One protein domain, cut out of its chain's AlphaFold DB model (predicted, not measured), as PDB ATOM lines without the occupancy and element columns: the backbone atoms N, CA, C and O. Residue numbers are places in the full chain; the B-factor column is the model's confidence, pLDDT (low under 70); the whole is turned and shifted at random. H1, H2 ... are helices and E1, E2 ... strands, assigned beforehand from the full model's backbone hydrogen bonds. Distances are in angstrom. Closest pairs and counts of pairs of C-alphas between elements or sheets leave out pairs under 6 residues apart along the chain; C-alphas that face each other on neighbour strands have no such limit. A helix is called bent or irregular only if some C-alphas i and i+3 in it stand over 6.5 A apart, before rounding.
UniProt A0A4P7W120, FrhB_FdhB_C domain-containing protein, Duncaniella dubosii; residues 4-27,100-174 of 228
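What this domain is: This is residues 4 to 27 and 100 to 174 of the 228 residues of the protein "FrhB_FdhB_C domain-containing protein" of Duncaniella dubosii (UniProt A0A4P7W120). A small sheet of three short strands has short helices scattered round it: H1 at one far end, H2 and H3 together beyond the opposite end of the sheet, H4 standing up from E3, and H5 just reaching the sheet and packing on H2. Residues 8 to 14 and residues 150 to 157 stick out from the body, and under half of the residues are in named elements. The printed part has 99 residues with five named helices and three named strands, in the order H1 E1 E2 H2 H3 E3 H4 H5; the sheet is mixed, in the order E1 E2 E3, and the class is mixed, helices and strands. The whole is compact, with a radius of gyration of the C-alphas of 14.6 A and spans of 46 by 38 by 21 A.

Where its parts are: H1, residues 4 to 10, begins at C-alpha 4 (46.781, 32.407, -27.536) and is 10.7 A long; it is neither bent nor irregular, but only just: C-alphas 7 and 10 are 6.0 A apart. E1 is residues 20 to 22. After the cut, E2, residues 112 to 116, is 13.6 A long and begins at C-alpha 112 (44.144, 23.349, -35.935). H2 is residues 120 to 123 and H3 residues 125 to 128. E3, residues 136 to 140, is 13.1 A long, H4, residues 143 to 151, is 12.4 A long, and H5, residues 163 to 169, is 10.0 A long and ends at C-alpha 169 (41.746, 32.042, -51.734).

How they stand to each other: E1 and E2 are parallel at 29 degrees, with N 21 and O 112 2.9 A apart, within hydrogen-bond range. E2, the inner strand, is antiparallel to E3 at 160 degrees, with N 113 and O 139 at 2.8 A. H4 is on the sheet, over E3, at a height over the sheet of 7.0 A, and stands up from it at 56 degrees; the local plane is fitted to only just enough of the sheet's C-alphas, 6. The closest C-alphas of E3 and H4 are those of Cys 140 and Gln 146, 5.4 A apart. H5 only grazes the sheet, with its residues 163 to 166. H2 and H5 touch, the closest C-alphas being those of Ala 120 and Gly 169, 5.0 A apart. H2 and H3 touch only at the corner, with the C-alphas of Glu 121 and Leu 127 closest at 5.0 A. H1 touches no helix and is not on the sheet. Every O i to N i+4 pair is within hydrogen-bond range in H4 and H5, and 2 of 3 are in H1; H2 and H3 are too short for such a pair.

The domain as a whole: The two C-alphas farthest apart are those of Ser 10 and Leu 129, 45.9 A. Residues 28 to 99 are not printed, and C-alphas 27 and 100 are 12.7 A apart across the cut. Of the links that are printed whole, H4 to H5 is long. Mean pLDDT of the printed part is 89.0; residues 4 to 12 are under 70.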
ATOM      1  N   ARG A   4      45.563  31.723 -28.007       56.91
ATOM      2  CA  ARG A   4      46.781  32.407 -27.536       56.91
ATOM      3  C   ARG A   4      46.735  32.755 -26.046       56.91
ATOM      4  O   ARG A   4      47.748  32.649 -25.368       56.91
ATOM      5  N   ARG A   5      45.577  33.172 -25.523       59.50
ATOM      6  CA  ARG A   5      45.435  33.558 -24.112       59.50
ATOM      7  C   ARG A   5      45.559  32.341 -23.193       59.50
ATOM      8  O   ARG A   5      46.204  32.456 -22.165       59.50
ATOM      9  N   LEU A   6      45.024  31.183 -23.587       60.94
ATOM     10  CA  LEU A   6      45.155  29.940 -22.814       60.94
ATOM     11  C   LEU A   6      46.608  29.445 -22.761       60.94
ATOM     12  O   LEU A   6      47.113  29.190 -21.673       60.94
ATOM     13  N   LYS A   7      47.306  29.414 -23.907       62.22
ATOM     14  CA  LYS A   7      48.732  29.035 -23.963       62.22
ATOM     15  C   LYS A   7      49.632  30.018 -23.188       62.22
ATOM     16  O   LYS A   7      50.592  29.604 -22.548       62.22
ATOM     17  N   ASN A   8      49.293  31.311 -23.184       60.34
ATOM     18  CA  ASN A   8      50.066  32.331 -22.464       60.34
ATOM     19  C   ASN A   8      49.826  32.353 -20.947       60.34
ATOM     20  O   ASN A   8      50.718  32.780 -20.221       60.34
ATOM     21  N   ILE A   9      48.649  31.940 -20.463       63.09
ATOM     22  CA  ILE A   9      48.330  31.968 -19.025       63.09
ATOM     23  C   ILE A   9      49.132  30.912 -18.255       63.09
ATOM     24  O   ILE A   9      49.590  31.198 -17.155       63.09
ATOM     25  N   SER A  10      49.333  29.714 -18.812       62.72
ATOM     26  CA  SER A  10      50.038  28.635 -18.103       62.72
ATOM     27  C   SER A  10      51.538  28.559 -18.385       62.72
ATOM     28  O   SER A  10      52.245  27.918 -17.612       62.72
ATOM     29  N   LYS A  11      52.017  29.121 -19.511       64.88
ATOM     30  CA  LYS A  11      53.360  28.868 -20.089       64.88
ATOM     31  C   LYS A  11      53.738  27.374 -20.183       64.88
ATOM     32  O   LYS A  11      54.904  27.044 -20.372       64.88
ATOM     33  N   LYS A  12      52.761  26.472 -20.059       69.06
ATOM     34  CA  LYS A  12      52.916  25.017 -20.116       69.06
ATOM     35  C   LYS A  12      52.128  24.498 -21.304       69.06
ATOM     36  O   LYS A  12      50.963  24.872 -21.468       69.06
ATOM     37  N   ASP A  13      52.758  23.643 -22.103       71.12
ATOM     38  CA  ASP A  13      52.033  22.832 -23.074       71.12
ATOM     39  C   ASP A  13      51.356  21.677 -22.329       71.12
ATOM     40  O   ASP A  13      51.958  21.040 -21.466       71.12
ATOM     41  N   TYR A  14      50.081  21.452 -22.628       82.88
ATOM     42  CA  TYR A  14      49.290  20.388 -22.020       82.88
ATOM     43  C   TYR A  14      48.984  19.359 -23.097       82.88
ATOM     44  O   TYR A  14      48.343  19.688 -24.096       82.88
ATOM     45  N   GLU A  15      49.399  18.110 -22.903       82.56
ATOM     46  CA  GLU A  15      49.223  17.045 -23.904       82.56
ATOM     47  C   GLU A  15      47.753  16.857 -24.306       82.56
ATOM     48  O   GLU A  15      47.444  16.785 -25.495       82.56
ATOM     49  N   ASN A  16      46.846  16.919 -23.329       87.81
ATOM     50  CA  ASN A  16      45.406  16.718 -23.517       87.81
ATOM     51  C   ASN A  16      44.630  17.994 -23.896       87.81
ATOM     52  O   ASN A  16      43.405  17.958 -24.002       87.81
ATOM     53  N   LEU A  17      45.311  19.129 -24.100       90.12
ATOM     54  CA  LEU A  17      44.684  20.361 -24.579       90.12
ATOM     55  C   LEU A  17      44.897  20.510 -26.085       90.12
ATOM     56  O   LEU A  17      46.035  20.611 -26.554       90.12
ATOM     57  N   VAL A  18      43.787  20.604 -26.816       90.50
ATOM     58  CA  VAL A  18      43.763  20.962 -28.236       90.50
ATOM     59  C   VAL A  18      43.167  22.354 -28.387       90.50
ATOM     60  O   VAL A  18      42.046  22.626 -27.954       90.50
ATOM     61  N   CYS A  19      43.907  23.240 -29.040       93.31
ATOM     62  CA  CYS A  19      43.445  24.578 -29.372       93.31
ATOM     63  C   CYS A  19      42.988  24.627 -30.831       93.31
ATOM     64  O   CYS A  19      43.812  24.516 -31.734       93.31
ATOM     65  N   VAL A  20      41.704  24.882 -31.076       94.81
ATOM     66  CA  VAL A  20      41.179  25.135 -32.427       94.81
ATOM     67  C   VAL A  20      40.905  26.626 -32.590       94.81
ATOM     68  O   VAL A  20      40.299  27.246 -31.715       94.81
ATOM     69  N   ASP A  21      41.354  27.220 -33.693       95.12
ATOM     70  CA  ASP A  21      41.002  28.594 -34.049       95.12
ATOM     71  C   ASP A  21      40.269  28.677 -35.394       95.12
ATOM     72  O   ASP A  21      40.249  27.733 -36.179       95.12
ATOM     73  N   LEU A  22      39.590  29.801 -35.629       95.44
ATOM     74  CA  LEU A  22      38.779  30.020 -36.825       95.44
ATOM     75  C   LEU A  22      39.352  31.166 -37.648       95.44
ATOM     76  O   LEU A  22      39.735  32.207 -37.094       95.44
ATOM     77  N   VAL A  23      39.367  31.017 -38.969       95.56
ATOM     78  CA  VAL A  23      39.499  32.182 -39.850       95.56
ATOM     79  C   VAL A  23      38.264  33.054 -39.651       95.56
ATOM     80  O   VAL A  23      37.126  32.590 -39.694       95.56
ATOM     81  N   CYS A  24      38.494  34.332 -39.365       93.94
ATOM     82  CA  CYS A  24      37.454  35.256 -38.938       93.94
ATOM     83  C   CYS A  24      37.380  36.431 -39.907       93.94
ATOM     84  O   CYS A  24      38.403  37.002 -40.270       93.94
ATOM     85  N   HIS A  25      36.166  36.816 -40.295       92.88
ATOM     86  CA  HIS A  25      35.950  38.016 -41.103       92.88
ATOM     87  C   HIS A  25      36.029  39.311 -40.287       92.88
ATOM     88  O   HIS A  25      36.409  40.352 -40.806       92.88
ATOM     89  N   GLY A  26      35.674  39.247 -39.008       94.25
ATOM     90  CA  GLY A  26      35.569  40.398 -38.129       94.25
ATOM     91  C   GLY A  26      34.393  40.235 -37.182       94.25
ATOM     92  O   GLY A  26      33.626  39.274 -37.259       94.25
ATOM     93  N   THR A  27      34.259  41.170 -36.252       95.12
ATOM     94  CA  THR A  27      33.153  41.167 -35.295       95.12
ATOM     95  C   THR A  27      32.443  42.508 -35.360       95.12
ATOM     96  O   THR A  27      33.111  43.537 -35.191       95.12
ATOM     97  N   SER A 100      43.385  46.029 -37.679       95.88
ATOM     98  CA  SER A 100      44.779  45.834 -37.255       95.88
ATOM     99  C   SER A 100      44.994  44.471 -36.581       95.88
ATOM    100  O   SER A 100      45.910  44.282 -35.780       95.88
ATOM    101  N   CYS A 101      44.121  43.499 -36.866       94.44
ATOM    102  CA  CYS A 101      44.149  42.195 -36.216       94.44
ATOM    103  C   CYS A 101      45.376  41.371 -36.635       94.44
ATOM    104  O   CYS A 101      45.421  40.826 -37.737       94.44
ATOM    105  N   GLY A 102      46.317  41.164 -35.709       92.75
ATOM    106  CA  GLY A 102      47.515  40.340 -35.933       92.75
ATOM    107  C   GLY A 102      47.268  38.834 -36.114       92.75
ATOM    108  O   GLY A 102      48.221  38.084 -36.291       92.75
ATOM    109  N   PHE A 103      46.013  38.377 -36.050       93.25
ATOM    110  CA  PHE A 103      45.630  36.995 -36.367       93.25
ATOM    111  C   PHE A 103      45.065  36.839 -37.784       93.25
ATOM    112  O   PHE A 103      44.790  35.717 -38.195       93.25
ATOM    113  N   SER A 104      44.863  37.928 -38.530       94.31
ATOM    114  CA  SER A 104      44.386  37.877 -39.918       94.31
ATOM    115  C   SER A 104      45.546  37.557 -40.865       94.31
ATOM    116  O   SER A 104      45.957  38.394 -41.660       94.31
ATOM    117  N   ARG A 105      46.145  36.378 -40.690       95.12
ATOM    118  CA  ARG A 105      47.317  35.872 -41.411       95.12
ATOM    119  C   ARG A 105      47.367  34.343 -41.338       95.12
ATOM    120  O   ARG A 105      46.608  33.738 -40.572       95.12
ATOM    121  N   SER A 106      48.240  33.732 -42.128       94.88
ATOM    122  CA  SER A 106      48.403  32.281 -42.230       94.88
ATOM    123  C   SER A 106      49.154  31.682 -41.044       94.88
ATOM    124  O   SER A 106      48.979  30.502 -40.761       94.88
ATOM    125  N   GLU A 107      49.940  32.469 -40.305       94.56
ATOM    126  CA  GLU A 107      50.566  32.023 -39.063       94.56
ATOM    127  C   GLU A 107      49.539  32.019 -37.927       94.56
ATOM    128  O   GLU A 107      49.128  33.065 -37.401       94.56
ATOM    129  N   ARG A 108      49.129  30.811 -37.537       92.69
ATOM    130  CA  ARG A 108      48.067  30.557 -36.560       92.69
ATOM    131  C   ARG A 108      48.622  30.003 -35.254       92.69
ATOM    132  O   ARG A 108      49.726  29.473 -35.192       92.69
ATOM    133  N   VAL A 109      47.850  30.171 -34.184       91.19
ATOM    134  CA  VAL A 109      48.269  29.847 -32.805       91.19
ATOM    135  C   VAL A 109      47.597  28.584 -32.258       91.19
ATOM    136  O   VAL A 109      48.123  27.948 -31.336       91.19
ATOM    137  N   GLY A 110      46.419  28.236 -32.783       92.88
ATOM    138  CA  GLY A 110      45.772  26.955 -32.536       92.88
ATOM    139  C   GLY A 110      46.564  25.817 -33.168       92.88
ATOM    140  O   GLY A 110      47.350  26.034 -34.079       92.88
ATOM    141  N   ASP A 111      46.355  24.603 -32.686       94.88
ATOM    142  CA  ASP A 111      46.926  23.390 -33.272       94.88
ATOM    143  C   ASP A 111      46.237  23.070 -34.609       94.88
ATOM    144  O   ASP A 111      46.884  22.621 -35.556       94.88
ATOM    145  N   ILE A 112      44.943  23.397 -34.708       96.25
ATOM    146  CA  ILE A 112      44.144  23.349 -35.935       96.25
ATOM    147  C   ILE A 112      43.471  24.703 -36.170       96.25
ATOM    148  O   ILE A 112      42.968  25.336 -35.239       96.25
ATOM    149  N   THR A 113      43.404  25.110 -37.433       96.94
ATOM    150  CA  THR A 113      42.562  26.208 -37.903       96.94
ATOM    151  C   THR A 113      41.463  25.679 -38.811       96.94
ATOM    152  O   THR A 113      41.745  24.933 -39.749       96.94
ATOM    153  N   LEU A 114      40.221  26.094 -38.557       96.75
ATOM    154  CA  LEU A 114      39.073  25.795 -39.412       96.75
ATOM    155  C   LEU A 114      38.605  27.050 -40.153       96.75
ATOM    156  O   LEU A 114      38.648  28.167 -39.626       96.75
ATOM    157  N   SER A 115      38.130  26.868 -41.381       94.50
ATOM    158  CA  SER A 115      37.527  27.933 -42.186       94.50
ATOM    159  C   SER A 115      36.555  27.363 -43.210       94.50
ATOM    160  O   SER A 115      36.642  26.197 -43.578       94.50
ATOM    161  N   ASP A 116      35.694  28.217 -43.751       90.50
ATOM    162  CA  ASP A 116      35.162  28.002 -45.096       90.50
ATOM    163  C   ASP A 116      36.348  28.101 -46.091       90.50
ATOM    164  O   ASP A 116      37.194  28.995 -45.964       90.50
ATOM    165  N   PHE A 117      36.450  27.206 -47.076       91.75
ATOM    166  CA  PHE A 117      37.575  27.189 -48.023       91.75
ATOM    167  C   PHE A 117      37.309  28.121 -49.220       91.75
ATOM    168  O   PHE A 117      37.012  27.697 -50.339       91.75
ATOM    169  N   TRP A 118      37.342  29.428 -48.959       88.06
ATOM    170  CA  TRP A 118      36.944  30.454 -49.923       88.06
ATOM    171  C   TRP A 118      37.850  30.522 -51.159       88.06
ATOM    172  O   TRP A 118      39.067  30.590 -51.041       88.06
ATOM    173  N   ASN A 119      37.239  30.608 -52.349       88.19
ATOM    174  CA  ASN A 119      37.885  30.846 -53.651       88.19
ATOM    175  C   ASN A 119      38.983  29.842 -54.061       88.19
ATOM    176  O   ASN A 119      39.689  30.097 -55.042       88.19
ATOM    177  N   ALA A 120      39.138  28.720 -53.359       86.88
ATOM    178  CA  ALA A 120      40.146  27.709 -53.667       86.88
ATOM    179  C   ALA A 120      40.007  27.165 -55.097       86.88
ATOM    180  O   ALA A 120      40.999  26.905 -55.771       86.88
ATOM    181  N   GLU A 121      38.780  27.092 -55.614       86.81
ATOM    182  CA  GLU A 121      38.459  26.629 -56.964       86.81
ATOM    183  C   GLU A 121      39.032  27.515 -58.089       86.81
ATOM    184  O   GLU A 121      39.111  27.092 -59.249       86.81
ATOM    185  N   LYS A 122      39.435  28.753 -57.767       87.94
ATOM    186  CA  LYS A 122      40.150  29.637 -58.701       87.94
ATOM    187  C   LYS A 122      41.604  29.215 -58.883       87.94
ATOM    188  O   LYS A 122      42.162  29.438 -59.952       87.94
ATOM    189  N   TYR A 123      42.185  28.606 -57.854       88.94
ATOM    190  CA  TYR A 123      43.597  28.237 -57.787       88.94
ATOM    191  C   TYR A 123      43.816  26.724 -57.913       88.94
ATOM    192  O   TYR A 123      44.924  26.290 -58.208       88.94
ATOM    193  N   TYR A 124      42.759  25.925 -57.759       88.81
ATOM    194  CA  TYR A 124      42.788  24.481 -57.939       88.81
ATOM    195  C   TYR A 124      41.516  24.002 -58.657       88.81
ATOM    196  O   TYR A 124      40.450  23.820 -58.062       88.81
ATOM    197  N   LYS A 125      41.631  23.822 -59.982       86.62
ATOM    198  CA  LYS A 125      40.506  23.543 -60.896       86.62
ATOM    199  C   LYS A 125      39.639  22.333 -60.506       86.62
ATOM    200  O   LYS A 125      38.423  22.463 -60.649       86.62
ATOM    201  N   PRO A 126      40.176  21.205 -59.989       86.69
ATOM    202  CA  PRO A 126      39.342  20.055 -59.628       86.69
ATOM    203  C   PRO A 126      38.239  20.365 -58.599       86.69
ATOM    204  O   PRO A 126      37.177  19.749 -58.637       86.69
ATOM    205  N   LEU A 127      38.417  21.381 -57.740       85.50
ATOM    206  CA  LEU A 127      37.384  21.797 -56.778       85.50
ATOM    207  C   LEU A 127      36.159  22.457 -57.436       85.50
ATOM    208  O   LEU A 127      35.102  22.546 -56.813       85.50
ATOM    209  N   ARG A 128      36.234  22.902 -58.698       84.88
ATOM    210  CA  ARG A 128      35.097  23.558 -59.374       84.88
ATOM    211  C   ARG A 128      33.872  22.651 -59.477       84.88
ATOM    212  O   ARG A 128      32.752  23.119 -59.277       84.88
ATOM    213  N   LEU A 129      34.085  21.355 -59.719       80.25
ATOM    214  CA  LEU A 129      33.012  20.361 -59.864       80.25
ATOM    215  C   LEU A 129      32.274  20.091 -58.546       80.25
ATOM    216  O   LEU A 129      31.078  19.806 -58.543       80.25
ATOM    217  N   GLN A 130      32.975  20.242 -57.423       78.00
ATOM    218  CA  GLN A 130      32.463  19.933 -56.090       78.00
ATOM    219  C   GLN A 130      31.950  21.190 -55.343       78.00
ATOM    220  O   GLN A 130      31.387  21.099 -54.252       78.00
ATOM    221  N   ARG A 131      32.029  22.381 -55.963       75.94
ATOM    222  CA  ARG A 131      31.624  23.681 -55.380       75.94
ATOM    223  C   ARG A 131      30.187  23.713 -54.840       75.94
ATOM    224  O   ARG A 131      29.898  24.481 -53.924       75.94
ATOM    225  N   LYS A 132      29.273  22.900 -55.386       74.50
ATOM    226  CA  LYS A 132      27.870  22.827 -54.929       74.50
ATOM    227  C   LYS A 132      27.711  22.294 -53.500       74.50
ATOM    228  O   LYS A 132      26.717  22.626 -52.855       74.50
ATOM    229  N   TYR A 133      28.671  21.515 -53.008       77.19
ATOM    230  CA  TYR A 133      28.671  21.002 -51.636       77.19
ATOM    231  C   TYR A 133      29.309  21.998 -50.661       77.19
ATOM    232  O   TYR A 133      28.937  22.051 -49.490       77.19
ATOM    233  N   GLY A 134      30.180  22.870 -51.178       80.44
ATOM    234  CA  GLY A 134      31.054  23.707 -50.368       80.44
ATOM    235  C   GLY A 134      32.198  22.884 -49.781       80.44
ATOM    236  O   GLY A 134      32.109  21.665 -49.668       80.44
ATOM    237  N   PHE A 135      33.280  23.558 -49.407       86.00
ATOM    238  CA  PHE A 135      34.414  22.911 -48.760       86.00
ATOM    239  C   PHE A 135      34.755  23.656 -47.485       86.00
ATOM    240  O   PHE A 135      34.730  24.891 -47.444       86.00
ATOM    241  N   ASN A 136      35.112  22.886 -46.470       91.50
ATOM    242  CA  ASN A 136      35.754  23.406 -45.281       91.50
ATOM    243  C   ASN A 136      37.265  23.234 -45.436       91.50
ATOM    244  O   ASN A 136      37.740  22.303 -46.084       91.50
ATOM    245  N   LEU A 137      38.013  24.147 -44.841       94.62
ATOM    246  CA  LEU A 137      39.456  24.093 -44.720       94.62
ATOM    247  C   LEU A 137      39.802  23.596 -43.319       94.62
ATOM    248  O   LEU A 137      39.313  24.149 -42.333       94.62
ATOM    249  N   ILE A 138      40.692  22.608 -43.254       96.62
ATOM    250  CA  ILE A 138      41.404  22.211 -42.041       96.62
ATOM    251  C   ILE A 138      42.882  22.506 -42.287       96.62
ATOM    252  O   ILE A 138      43.492  21.920 -43.176       96.62
ATOM    253  N   MET A 139      43.457  23.416 -41.508       96.44
ATOM    254  CA  MET A 139      44.885  23.720 -41.552       96.44
ATOM    255  C   MET A 139      45.526  23.253 -40.248       96.44
ATOM    256  O   MET A 139      45.151  23.703 -39.167       96.44
ATOM    257  N   CYS A 140      46.457  22.304 -40.346       96.62
ATOM    258  CA  CYS A 140      47.210  21.803 -39.201       96.62
ATOM    259  C   CYS A 140      48.449  22.675 -38.998       96.62
ATOM    260  O   CYS A 140      49.339  22.684 -39.845       96.62
ATOM    261  N   ASN A 141      48.516  23.390 -37.879       95.75
ATOM    262  CA  ASN A 141      49.553  24.400 -37.653       95.75
ATOM    263  C   ASN A 141      50.791  23.840 -36.940       95.75
ATOM    264  O   ASN A 141      51.818  24.507 -36.859       95.75
ATOM    265  N   ASN A 142      50.690  22.631 -36.384       94.00
ATOM    266  CA  ASN A 142      51.776  21.933 -35.702       94.00
ATOM    267  C   ASN A 142      51.547  20.411 -35.691       94.00
ATOM    268  O   ASN A 142      50.531  19.909 -36.182       94.00
ATOM    269  N   GLN A 143      52.486  19.675 -35.088       95.06
ATOM    270  CA  GLN A 143      52.440  18.215 -35.014       95.06
ATOM    271  C   GLN A 143      51.208  17.685 -34.263       95.06
ATOM    272  O   GLN A 143      50.648  16.665 -34.658       95.06
ATOM    273  N   LYS A 144      50.745  18.386 -33.218       94.50
ATOM    274  CA  LYS A 144      49.542  18.005 -32.460       94.50
ATOM    275  C   LYS A 144      48.296  18.061 -33.353       94.50
ATOM    276  O   LYS A 144      47.516  17.111 -33.360       94.50
ATOM    277  N   GLY A 145      48.157  19.107 -34.170       95.44
ATOM    278  CA  GLY A 145      47.084  19.216 -35.162       95.44
ATOM    279  C   GLY A 145      47.132  18.115 -36.223       95.44
ATOM    280  O   GLY A 145      46.117  17.479 -36.494       95.44
ATOM    281  N   GLN A 146      48.322  17.821 -36.760       96.00
ATOM    282  CA  GLN A 146      48.503  16.732 -37.732       96.00
ATOM    283  C   GLN A 146      48.160  15.359 -37.136       96.00
ATOM    284  O   GLN A 146      47.504  14.543 -37.781       96.00
ATOM    285  N   ASN A 147      48.575  15.104 -35.891       95.56
ATOM    286  CA  ASN A 147      48.250  13.871 -35.175       95.56
ATOM    287  C   ASN A 147      46.740  13.720 -34.986       95.56
ATOM    288  O   ASN A 147      46.219  12.622 -35.159       95.56
ATOM    289  N   LEU A 148      46.041  14.808 -34.657       94.69
ATOM    290  CA  LEU A 148      44.590  14.794 -34.512       94.69
ATOM    291  C   LEU A 148      43.890  14.523 -35.849       94.69
ATOM    292  O   LEU A 148      43.010  13.671 -35.891       94.69
ATOM    293  N   LEU A 149      44.316  15.170 -36.939       95.44
ATOM    294  CA  LEU A 149      43.746  14.924 -38.268       95.44
ATOM    295  C   LEU A 149      43.921  13.462 -38.707       95.44
ATOM    296  O   LEU A 149      42.980  12.865 -39.217       95.44
ATOM    297  N   ARG A 150      45.092  12.859 -38.450       95.62
ATOM    298  CA  ARG A 150      45.337  11.432 -38.731       95.62
ATOM    299  C   ARG A 150      44.418  10.495 -37.951       95.62
ATOM    300  O   ARG A 150      44.069   9.442 -38.461       95.62
ATOM    301  N   LYS A 151      44.027  10.855 -36.726       95.25
ATOM    302  CA  LYS A 151      43.122  10.028 -35.911       95.25
ATOM    303  C   LYS A 151      41.688  10.010 -36.437       95.25
ATOM    304  O   LYS A 151      40.990   9.043 -36.179       95.25
ATOM    305  N   ILE A 152      41.266  11.060 -37.143       94.88
ATOM    306  CA  ILE A 152      39.894  11.207 -37.656       94.88
ATOM    307  C   ILE A 152      39.804  11.007 -39.171       94.88
ATOM    308  O   ILE A 152      38.755  11.244 -39.760       94.88
ATOM    309  N   SER A 153      40.901  10.636 -39.841       93.75
ATOM    310  CA  SER A 153      40.945  10.603 -41.307       93.75
ATOM    311  C   SER A 153      40.017   9.552 -41.917       93.75
ATOM    312  O   SER A 153      39.649   9.689 -43.076       93.75
ATOM    313  N   SER A 154      39.636   8.522 -41.154       95.50
ATOM    314  CA  SER A 154      38.618   7.538 -41.549       95.50
ATOM    315  C   SER A 154      37.194   8.091 -41.525       95.50
ATOM    316  O   SER A 154      36.323   7.552 -42.199       95.50
ATOM    317  N   ASP A 155      36.960   9.160 -40.763       96.12
ATOM    318  CA  ASP A 155      35.622   9.684 -40.476       96.12
ATOM    319  C   ASP A 155      35.257  10.868 -41.384       96.12
ATOM    320  O   ASP A 155      34.144  11.396 -41.317       96.12
ATOM    321  N   ILE A 156      36.199  11.320 -42.221       93.44
ATOM    322  CA  ILE A 156      36.035  12.478 -43.099       93.44
ATOM    323  C   ILE A 156      36.537  12.189 -44.514       93.44
ATOM    324  O   ILE A 156      37.589  11.590 -44.720       93.44
ATOM    325  N   GLU A 157      35.828  12.714 -45.510       90.81
ATOM    326  CA  GLU A 157      36.357  12.827 -46.867       90.81
ATOM    327  C   GLU A 157      37.248  14.073 -46.944       90.81
ATOM    328  O   GLU A 157      36.817  15.184 -46.619       90.81
ATOM    329  N   SER A 158      38.509  13.903 -47.341       91.12
ATOM    330  CA  SER A 158      39.459  15.012 -47.401       91.12
ATOM    331  C   SER A 158      40.429  14.894 -48.571       91.12
ATOM    332  O   SER A 158      40.749  13.807 -49.046       91.12
ATOM    333  N   ILE A 159      40.913  16.048 -49.029       90.94
ATOM    334  CA  ILE A 159      41.983  16.185 -50.016       90.94
ATOM    335  C   ILE A 159      43.041  17.124 -49.442       90.94
ATOM    336  O   ILE A 159      42.723  18.205 -48.944       90.94
ATOM    337  N   THR A 160      44.307  16.718 -49.507       93.62
ATOM    338  CA  THR A 160      45.427  17.570 -49.092       93.62
ATOM    339  C   THR A 160      45.875  18.440 -50.259       93.62
ATOM    340  O   THR A 160      46.101  17.941 -51.359       93.62
ATOM    341  N   LEU A 161      46.017  19.742 -50.014       93.75
ATOM    342  CA  LEU A 161      46.469  20.727 -50.995       93.75
ATOM    343  C   LEU A 161      47.596  21.588 -50.411       93.75
ATOM    344  O   LEU A 161      47.671  21.740 -49.189       93.75
ATOM    345  N   PRO A 162      48.444  22.205 -51.257       94.56
ATOM    346  CA  PRO A 162      49.403  23.203 -50.797       94.56
ATOM    347  C   PRO A 162      48.700  24.356 -50.071       94.56
ATOM    348  O   PRO A 162      47.701  24.888 -50.562       94.56
ATOM    349  N   VAL A 163      49.249  24.788 -48.931       94.12
ATOM    350  CA  VAL A 163      48.675  25.868 -48.099       94.12
ATOM    351  C   VAL A 163      48.466  27.176 -48.875       94.12
ATOM    352  O   VAL A 163      47.513  27.912 -48.622       94.12
ATOM    353  N   ASP A 164      49.299  27.430 -49.885       95.62
ATOM    354  CA  ASP A 164      49.212  28.592 -50.771       95.62
ATOM    355  C   ASP A 164      47.852  28.709 -51.491       95.62
ATOM    356  O   ASP A 164      47.357  29.817 -51.701       95.62
ATOM    357  N   VAL A 165      47.180  27.585 -51.780       95.00
ATOM    358  CA  VAL A 165      45.822  27.584 -52.356       95.00
ATOM    359  C   VAL A 165      44.829  28.264 -51.406       95.00
ATOM    360  O   VAL A 165      44.005  29.071 -51.843       95.00
ATOM    361  N   ALA A 166      44.929  27.987 -50.101       95.00
ATOM    362  CA  ALA A 166      44.093  28.617 -49.081       95.00
ATOM    363  C   ALA A 166      44.435  30.097 -48.892       95.00
ATOM    364  O   ALA A 166      43.535  30.937 -48.867       95.00
ATOM    365  N   ILE A 167      45.727  30.428 -48.825       95.62
ATOM    366  CA  ILE A 167      46.210  31.802 -48.619       95.62
ATOM    367  C   ILE A 167      45.780  32.722 -49.771       95.62
ATOM    368  O   ILE A 167      45.299  33.835 -49.543       95.62
ATOM    369  N   LYS A 168      45.900  32.260 -51.021       94.75
ATOM    370  CA  LYS A 168      45.431  33.008 -52.198       94.75
ATOM    371  C   LYS A 168      43.907  33.135 -52.226       94.75
ATOM    372  O   LYS A 168      43.384  34.174 -52.634       94.75
ATOM    373  N   GLY A 169      43.204  32.102 -51.767       92.88
ATOM    374  CA  GLY A 169      41.746  32.042 -51.734       92.88
ATOM    375  C   GLY A 169      41.084  33.010 -50.743       92.88
ATOM    376  O   GLY A 169      40.058  33.624 -51.068       92.88
ATOM    377  N   ASP A 170      41.680  33.208 -49.564       94.19
ATOM    378  CA  ASP A 170      41.116  34.049 -48.504       94.19
ATOM    379  C   ASP A 170      42.081  35.158 -48.058       94.19
ATOM    380  O   ASP A 170      43.171  34.916 -47.547       94.19
ATOM    381  N   VAL A 171      41.655  36.418 -48.201       93.06
ATOM    382  CA  VAL A 171      42.410  37.591 -47.721       93.06
ATOM    383  C   VAL A 171      42.690  37.539 -46.216       93.06
ATOM    384  O   VAL A 171      43.729  38.016 -45.770       93.06
ATOM    385  N   ARG A 172      41.821  36.880 -45.439       94.88
ATOM    386  CA  ARG A 172      41.930  36.759 -43.974       94.88
ATOM    387  C   ARG A 172      43.088  35.865 -43.528       94.88
ATOM    388  O   ARG A 172      43.428  35.848 -42.349       94.88
ATOM    389  N   LEU A 173      43.689  35.129 -44.463       96.00
ATOM    390  CA  LEU A 173      44.923  34.369 -44.273       96.00
ATOM    391  C   LEU A 173      46.170  35.144 -44.728       96.00
ATOM    392  O   LEU A 173      47.266  34.601 -44.673       96.00
ATOM    393  N   ARG A 174      46.034  36.399 -45.172       95.38
ATOM    394  CA  ARG A 174      47.149  37.230 -45.654       95.38
ATOM    395  C   ARG A 174      47.376  38.456 -44.786       95.38
ATOM    396  O   ARG A 174      48.493  38.695 -44.346       95.38
TER     397      ARG A 174